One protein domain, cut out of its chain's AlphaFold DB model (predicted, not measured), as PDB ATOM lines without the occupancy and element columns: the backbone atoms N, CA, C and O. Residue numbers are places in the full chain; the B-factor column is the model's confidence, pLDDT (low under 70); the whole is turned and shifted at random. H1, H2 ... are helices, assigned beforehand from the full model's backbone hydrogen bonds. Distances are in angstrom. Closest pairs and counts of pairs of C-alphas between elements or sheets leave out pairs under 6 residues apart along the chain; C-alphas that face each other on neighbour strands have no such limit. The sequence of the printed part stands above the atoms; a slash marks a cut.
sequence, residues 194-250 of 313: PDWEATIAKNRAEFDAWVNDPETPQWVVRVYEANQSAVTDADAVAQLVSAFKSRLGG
ATOM      1  N   PRO A 194      40.579 -12.666  -3.824       86.69
ATOM      2  CA  PRO A 194      41.311 -13.253  -4.933       86.69
ATOM      3  C   PRO A 194      41.791 -12.153  -5.893       86.69
ATOM      4  O   PRO A 194      41.105 -11.143  -6.116       86.69
ATOM      5  N   ASP A 195      42.998 -12.326  -6.425       87.12
ATOM      6  CA  ASP A 195      43.648 -11.404  -7.364       87.12
ATOM      7  C   ASP A 195      43.959 -10.003  -6.804       87.12
ATOM      8  O   ASP A 195      44.122  -9.047  -7.576       87.12
ATOM      9  N   TRP A 196      44.027  -9.826  -5.479       87.31
ATOM     10  CA  TRP A 196      44.361  -8.527  -4.883       87.31
ATOM     11  C   TRP A 196      45.731  -8.013  -5.351       87.31
ATOM     12  O   TRP A 196      45.820  -6.867  -5.801       87.31
ATOM     13  N   GLU A 197      46.759  -8.867  -5.360       87.06
ATOM     14  CA  GLU A 197      48.104  -8.511  -5.830       87.06
ATOM     15  C   GLU A 197      48.093  -8.095  -7.298       87.06
ATOM     16  O   GLU A 197      48.606  -7.035  -7.653       87.06
ATOM     17  N   ALA A 198      47.447  -8.891  -8.154       87.19
ATOM     18  CA  ALA A 198      47.346  -8.607  -9.581       87.19
ATOM     19  C   ALA A 198      46.597  -7.291  -9.846       87.19
ATOM     20  O   ALA A 198      46.969  -6.530 -10.741       87.19
ATOM     21  N   THR A 199      45.569  -6.993  -9.046       85.12
ATOM     22  CA  THR A 199      44.803  -5.744  -9.144       85.12
ATOM     23  C   THR A 199      45.674  -4.531  -8.821       85.12
ATOM     24  O   THR A 199      45.645  -3.548  -9.567       85.12
ATOM     25  N   ILE A 200      46.454  -4.588  -7.737       86.94
ATOM     26  CA  ILE A 200      47.363  -3.496  -7.361       86.94
ATOM     27  C   ILE A 200      48.495  -3.385  -8.382       86.94
ATOM     28  O   ILE A 200      48.777  -2.291  -8.860       86.94
ATOM     29  N   ALA A 201      49.124  -4.500  -8.761       88.06
ATOM     30  CA  ALA A 201      50.257  -4.515  -9.684       88.06
ATOM     31  C   ALA A 201      49.889  -3.940 -11.058       88.06
ATOM     32  O   ALA A 201      50.628  -3.124 -11.610       88.06
ATOM     33  N   LYS A 202      48.720  -4.310 -11.594       90.56
ATOM     34  CA  LYS A 202      48.234  -3.811 -12.886       90.56
ATOM     35  C   LYS A 202      47.957  -2.305 -12.876       90.56
ATOM     36  O   LYS A 202      48.169  -1.656 -13.895       90.56
ATOM     37  N   ASN A 203      47.511  -1.756 -11.747       89.75
ATOM     38  CA  ASN A 203      47.136  -0.345 -11.607       89.75
ATOM     39  C   ASN A 203      48.086   0.400 -10.654       89.75
ATOM     40  O   ASN A 203      47.675   1.319  -9.945       89.75
ATOM     41  N   ARG A 204      49.364  -0.002 -10.609       89.06
ATOM     42  CA  ARG A 204      50.309   0.429  -9.568       89.06
ATOM     43  C   ARG A 204      50.461   1.945  -9.483       89.06
ATOM     44  O   ARG A 204      50.414   2.499  -8.394       89.06
ATOM     45  N   ALA A 205      50.582   2.613 -10.628       89.19
ATOM     46  CA  ALA A 205      50.720   4.067 -10.681       89.19
ATOM     47  C   ALA A 205      49.477   4.798 -10.139       89.19
ATOM     48  O   ALA A 205      49.607   5.802  -9.447       89.19
ATOM     49  N   GLU A 206      48.277   4.286 -10.423       89.31
ATOM     50  CA  GLU A 206      47.010   4.855  -9.948       89.31
ATOM     51  C   GLU A 206      46.798   4.585  -8.457       89.31
ATOM     52  O   GLU A 206      46.292   5.443  -7.734       89.31
ATOM     53  N   PHE A 207      47.220   3.408  -7.992       89.81
ATOM     54  CA  PHE A 207      47.223   3.045  -6.582       89.81
ATOM     55  C   PHE A 207      48.185   3.925  -5.778       89.81
ATOM     56  O   PHE A 207      47.789   4.507  -4.772       89.81
ATOM     57  N   ASP A 208      49.422   4.097  -6.242       90.00
ATOM     58  CA  ASP A 208      50.402   4.948  -5.566       90.00
ATOM     59  C   ASP A 208      49.960   6.422  -5.604       90.00
ATOM     60  O   ASP A 208      50.049   7.120  -4.594       90.00
ATOM     61  N   ALA A 209      49.416   6.904  -6.728       91.00
ATOM     62  CA  ALA A 209      48.847   8.249  -6.808       91.00
ATOM     63  C   ALA A 209      47.667   8.432  -5.843       91.00
ATOM     64  O   ALA A 209      47.513   9.503  -5.268       91.00
ATOM     65  N   TRP A 210      46.852   7.393  -5.642       90.06
ATOM     66  CA  TRP A 210      45.768   7.406  -4.666       90.06
ATOM     67  C   TRP A 210      46.275   7.502  -3.237       90.06
ATOM     68  O   TRP A 210      45.864   8.395  -2.511       90.06
ATOM     69  N   VAL A 211      47.166   6.607  -2.821       90.19
ATOM     70  CA  VAL A 211      47.639   6.566  -1.431       90.19
ATOM     71  C   VAL A 211      48.348   7.869  -1.043       90.19
ATOM     72  O   VAL A 211      48.246   8.296   0.102       90.19
ATOM     73  N   ASN A 212      48.999   8.531  -2.006       89.62
ATOM     74  CA  ASN A 212      49.684   9.812  -1.807       89.62
ATOM     75  C   ASN A 212      48.792  11.052  -2.020       89.62
ATOM     76  O   ASN A 212      49.267  12.179  -1.866       89.62
ATOM     77  N   ASP A 213      47.526  10.873  -2.395       90.31
ATOM     78  CA  ASP A 213      46.573  11.968  -2.575       90.31
ATOM     79  C   ASP A 213      46.217  12.576  -1.202       90.31
ATOM     80  O   ASP A 213      45.808  11.839  -0.298       90.31
ATOM     81  N   PRO A 214      46.338  13.903  -1.005       85.88
ATOM     82  CA  PRO A 214      45.955  14.551   0.248       85.88
ATOM     83  C   PRO A 214      44.474  14.360   0.617       85.88
ATOM     84  O   PRO A 214      44.118  14.526   1.785       85.88
ATOM     85  N   GLU A 215      43.609  14.008  -0.339       87.06
ATOM     86  CA  GLU A 215      42.193  13.717  -0.087       87.06
ATOM     87  C   GLU A 215      41.920  12.258   0.325       87.06
ATOM     88  O   GLU A 215      40.780  11.901   0.649       87.06
ATOM     89  N   THR A 216      42.943  11.399   0.348       87.00
ATOM     90  CA  THR A 216      42.782   9.987   0.704       87.00
ATOM     91  C   THR A 216      42.475   9.808   2.192       87.00
ATOM     92  O   THR A 216      43.098  10.440   3.050       87.00
ATOM     93  N   PRO A 217      41.515   8.926   2.548       89.94
ATOM     94  CA  PRO A 217      41.195   8.668   3.944       89.94
ATOM     95  C   PRO A 217      42.421   8.207   4.741       89.94
ATOM     96  O   PRO A 217      43.127   7.284   4.347       89.94
ATOM     97  N   GLN A 218      42.619   8.787   5.925       88.00
ATOM     98  CA  GLN A 218      43.771   8.501   6.792       88.00
ATOM     99  C   GLN A 218      43.888   7.027   7.205       88.00
ATOM    100  O   GLN A 218      44.968   6.548   7.539       88.00
ATOM    101  N   TRP A 219      42.785   6.277   7.218       87.06
ATOM    102  CA  TRP A 219      42.838   4.840   7.478       87.06
ATOM    103  C   TRP A 219      43.507   4.065   6.330       87.06
ATOM    104  O   TRP A 219      44.216   3.111   6.610       87.06
ATOM    105  N   VAL A 220      43.363   4.499   5.072       89.00
ATOM    106  CA  VAL A 220      44.008   3.858   3.909       89.00
ATOM    107  C   VAL A 220      45.520   4.008   4.004       89.00
ATOM    108  O   VAL A 220      46.238   3.022   3.870       89.00
ATOM    109  N   VAL A 221      45.992   5.223   4.302       89.12
ATOM    110  CA  VAL A 221      47.424   5.510   4.477       89.12
ATOM    111  C   VAL A 221      47.998   4.670   5.619       89.12
ATOM    112  O   VAL A 221      48.986   3.972   5.424       89.12
ATOM    113  N   ARG A 222      47.321   4.638   6.776       89.12
ATOM    114  CA  ARG A 222      47.751   3.828   7.929       89.12
ATOM    115  C   ARG A 222      47.825   2.336   7.613       89.12
ATOM    116  O   ARG A 222      48.789   1.686   7.997       89.12
ATOM    117  N   VAL A 223      46.817   1.787   6.934       88.75
ATOM    118  CA  VAL A 223      46.793   0.363   6.568       88.75
ATOM    119  C   VAL A 223      47.885   0.050   5.547       88.75
ATOM    120  O   VAL A 223      48.557  -0.966   5.691       88.75
ATOM    121  N   TYR A 224      48.105   0.925   4.564       88.31
ATOM    122  CA  TYR A 224      49.189   0.774   3.597       88.31
ATOM    123  C   TYR A 224      50.566   0.788   4.272       88.31
ATOM    124  O   TYR A 224      51.352  -0.131   4.062       88.31
ATOM    125  N   GLU A 225      50.842   1.777   5.126       88.56
ATOM    126  CA  GLU A 225      52.111   1.884   5.857       88.56
ATOM    127  C   GLU A 225      52.348   0.675   6.773       88.56
ATOM    128  O   GLU A 225      53.442   0.115   6.791       88.56
ATOM    129  N   ALA A 226      51.315   0.227   7.493       85.31
ATOM    130  CA  ALA A 226      51.406  -0.917   8.400       85.31
ATOM    131  C   ALA A 226      51.605  -2.266   7.685       85.31
ATOM    132  O   ALA A 226      52.063  -3.220   8.311       85.31
ATOM    133  N   ASN A 227      51.263  -2.359   6.394       86.00
ATOM    134  CA  ASN A 227      51.313  -3.601   5.615       86.00
ATOM    135  C   ASN A 227      52.303  -3.548   4.439       86.00
ATOM    136  O   ASN A 227      52.273  -4.407   3.562       86.00
ATOM    137  N   GLN A 228      53.185  -2.544   4.391       85.00
ATOM    138  CA  GLN A 228      54.091  -2.344   3.257       85.00
ATOM    139  C   GLN A 228      55.133  -3.468   3.121       85.00
ATOM    140  O   GLN A 228      55.535  -3.803   2.007       85.00
ATOM    141  N   SER A 229      55.592  -4.024   4.245       82.06
ATOM    142  CA  SER A 229      56.618  -5.075   4.292       82.06
ATOM    143  C   SER A 229      56.044  -6.487   4.420       82.06
ATOM    144  O   SER A 229      56.645  -7.429   3.910       82.06
ATOM    145  N   ALA A 230      54.905  -6.639   5.096       83.25
ATOM    146  CA  ALA A 230      54.194  -7.900   5.267       83.25
ATOM    147  C   ALA A 230      52.720  -7.635   5.597       83.25
ATOM    148  O   ALA A 230      52.393  -6.618   6.208       83.25
ATOM    149  N   VAL A 231      51.836  -8.569   5.237       86.81
ATOM    150  CA  VAL A 231      50.414  -8.504   5.598       86.81
ATOM    151  C   VAL A 231      50.270  -8.844   7.084       86.81
ATOM    152  O   VAL A 231      50.438  -9.992   7.484       86.81
ATOM    153  N   THR A 232      49.991  -7.830   7.898       85.44
ATOM    154  CA  THR A 232      49.767  -7.926   9.350       85.44
ATOM    155  C   THR A 232      48.282  -7.958   9.713       85.44
ATOM    156  O   THR A 232      47.930  -8.462  10.776       85.44
ATOM    157  N   ASP A 233      47.411  -7.439   8.841       87.94
ATOM    158  CA  ASP A 233      45.954  -7.452   9.014       87.94
ATOM    159  C   ASP A 233      45.257  -7.677   7.664       87.94
ATOM    160  O   ASP A 233      45.068  -6.747   6.869       87.94
ATOM    161  N   ALA A 234      44.850  -8.923   7.399       87.56
ATOM    162  CA  ALA A 234      44.179  -9.286   6.156       87.56
ATOM    163  C   ALA A 234      42.840  -8.559   5.960       87.56
ATOM    164  O   ALA A 234      42.491  -8.210   4.832       87.56
ATOM    165  N   ASP A 235      42.082  -8.302   7.031       89.31
ATOM    166  CA  ASP A 235      40.770  -7.655   6.932       89.31
ATOM    167  C   ASP A 235      40.915  -6.190   6.507       89.31
ATOM    168  O   ASP A 235      40.142  -5.691   5.681       89.31
ATOM    169  N   ALA A 236      41.902  -5.495   7.072       87.56
ATOM    170  CA  ALA A 236      42.187  -4.110   6.735       87.56
ATOM    171  C   ALA A 236      42.709  -3.976   5.299       87.56
ATOM    172  O   ALA A 236      42.242  -3.109   4.552       87.56
ATOM    173  N   VAL A 237      43.621  -4.862   4.880       88.94
ATOM    174  CA  VAL A 237      44.135  -4.870   3.502       88.94
ATOM    175  C   VAL A 237      43.028  -5.229   2.508       88.94
ATOM    176  O   VAL A 237      42.890  -4.558   1.486       88.94
ATOM    177  N   ALA A 238      42.163  -6.197   2.817       89.31
ATOM    178  CA  ALA A 238      41.019  -6.545   1.973       89.31
ATOM    179  C   ALA A 238      40.075  -5.350   1.747       89.31
ATOM    180  O   ALA A 238      39.595  -5.125   0.630       89.31
ATOM    181  N   GLN A 239      39.831  -4.550   2.787       88.88
ATOM    182  CA  GLN A 239      39.020  -3.336   2.689       88.88
ATOM    183  C   GLN A 239      39.709  -2.236   1.889       88.88
ATOM    184  O   GLN A 239      39.059  -1.586   1.072       88.88
ATOM    185  N   LEU A 240      41.019  -2.059   2.066       91.44
ATOM    186  CA  LEU A 240      41.816  -1.142   1.256       91.44
ATOM    187  C   LEU A 240      41.755  -1.524  -0.230       91.44
ATOM    188  O   LEU A 240      41.504  -0.664  -1.077       91.44
ATOM    189  N   VAL A 241      41.912  -2.808  -0.562       90.06
ATOM    190  CA  VAL A 241      41.839  -3.292  -1.950       90.06
ATOM    191  C   VAL A 241      40.432  -3.126  -2.512       90.06
ATOM    192  O   VAL A 241      40.273  -2.715  -3.660       90.06
ATOM    193  N   SER A 242      39.402  -3.399  -1.712       88.81
ATOM    194  CA  SER A 242      38.006  -3.198  -2.115       88.81
ATOM    195  C   SER A 242      37.710  -1.723  -2.390       88.81
ATOM    196  O   SER A 242      37.143  -1.399  -3.429       88.81
ATOM    197  N   ALA A 243      38.170  -0.820  -1.522       88.94
ATOM    198  CA  ALA A 243      38.065   0.624  -1.711       88.94
ATOM    199  C   ALA A 243      38.774   1.101  -2.985       88.94
ATOM    200  O   ALA A 243      38.235   1.926  -3.726       88.94
ATOM    201  N   PHE A 244      39.957   0.554  -3.269       89.88
ATOM    202  CA  PHE A 244      40.675   0.853  -4.500       89.88
ATOM    203  C   PHE A 244      39.924   0.350  -5.741       89.88
ATOM    204  O   PHE A 244      39.738   1.104  -6.693       89.88
ATOM    205  N   LYS A 245      39.414  -0.889  -5.715       88.69
ATOM    206  CA  LYS A 245      38.583  -1.455  -6.794       88.69
ATOM    207  C   LYS A 245      37.326  -0.611  -7.043       88.69
ATOM    208  O   LYS A 245      37.010  -0.338  -8.197       88.69
ATOM    209  N   SER A 246      36.656  -0.140  -5.991       87.44
ATOM    210  CA  SER A 246      35.517   0.783  -6.098       87.44
ATOM    211  C   SER A 246      35.897   2.101  -6.778       87.44
ATOM    212  O   SER A 246      35.173   2.575  -7.653       87.44
ATOM    213  N   ARG A 247      37.079   2.653  -6.463       83.56
ATOM    214  CA  ARG A 247      37.606   3.857  -7.129       83.56
ATOM    215  C   ARG A 247      37.848   3.626  -8.623       83.56
ATOM    216  O   ARG A 247      37.498   4.490  -9.420       83.56
ATOM    217  N   LEU A 248      38.398   2.469  -9.000       84.88
ATOM    218  CA  LEU A 248      38.595   2.090 -10.407       84.88
ATOM    219  C   LEU A 248      37.264   1.886 -11.151       84.88
ATOM    220  O   LEU A 248      37.166   2.193 -12.336       84.88
ATOM    221  N   GLY A 249      36.243   1.373 -10.457       76.62
ATOM    222  CA  GLY A 249      34.899   1.136 -10.994       76.62
ATOM    223  C   GLY A 249      33.998   2.375 -11.071       76.62
ATOM    224  O   GLY A 249      32.922   2.290 -11.656       76.62
ATOM    225  N   GLY A 250      34.423   3.514 -10.514       58.12
ATOM    226  CA  GLY A 250      33.710   4.791 -10.605       58.12
ATOM    227  C   GLY A 250      32.563   4.996  -9.611       58.12
ATOM    228  O   GLY A 250      31.886   6.015  -9.713       58.12
TER     229      GLY A 250
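This is residues 194 to 250 of the 313 residues of an uncharacterized protein of Alphaproteobacteria bacterium (UniProt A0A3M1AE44). Three short helices, H1, H2 and H3, follow one another in an arc, and the longest, H4, crosses one side of it, packing on H1 and H3. The printed part has 57 residues with four named helices, H1 to H4 in order, all helix, compact, with a radius of gyration of the C-alphas of 10.5 A and spans of 28 by 27 by 16 A.

H1, residues 196 to 202, touches H4, residues 234 to 249, at a steep tilt of 42 degrees, the closest C-alphas being Trp 196 and Val 241, 6.5 A. H2, residues 204 to 211, only just touches H3, residues 218 to 226, with 3 pairs of C-alphas within 8 A. H3 touches H4 with residues 236 to 240 of H4 alone, closest C-alphas Val 220 and Leu 240, 6.1 A. Every O i to N i+4 pair in H1 to H4 is within hydrogen-bond range.

H4 is 22.1 A long, from C-alpha 234 at (44.179, -9.286, 6.156) to C-alpha 249 at (34.899, 1.136, -10.994).

The printed part has no cut, no link is long, and residue 250 is under 70.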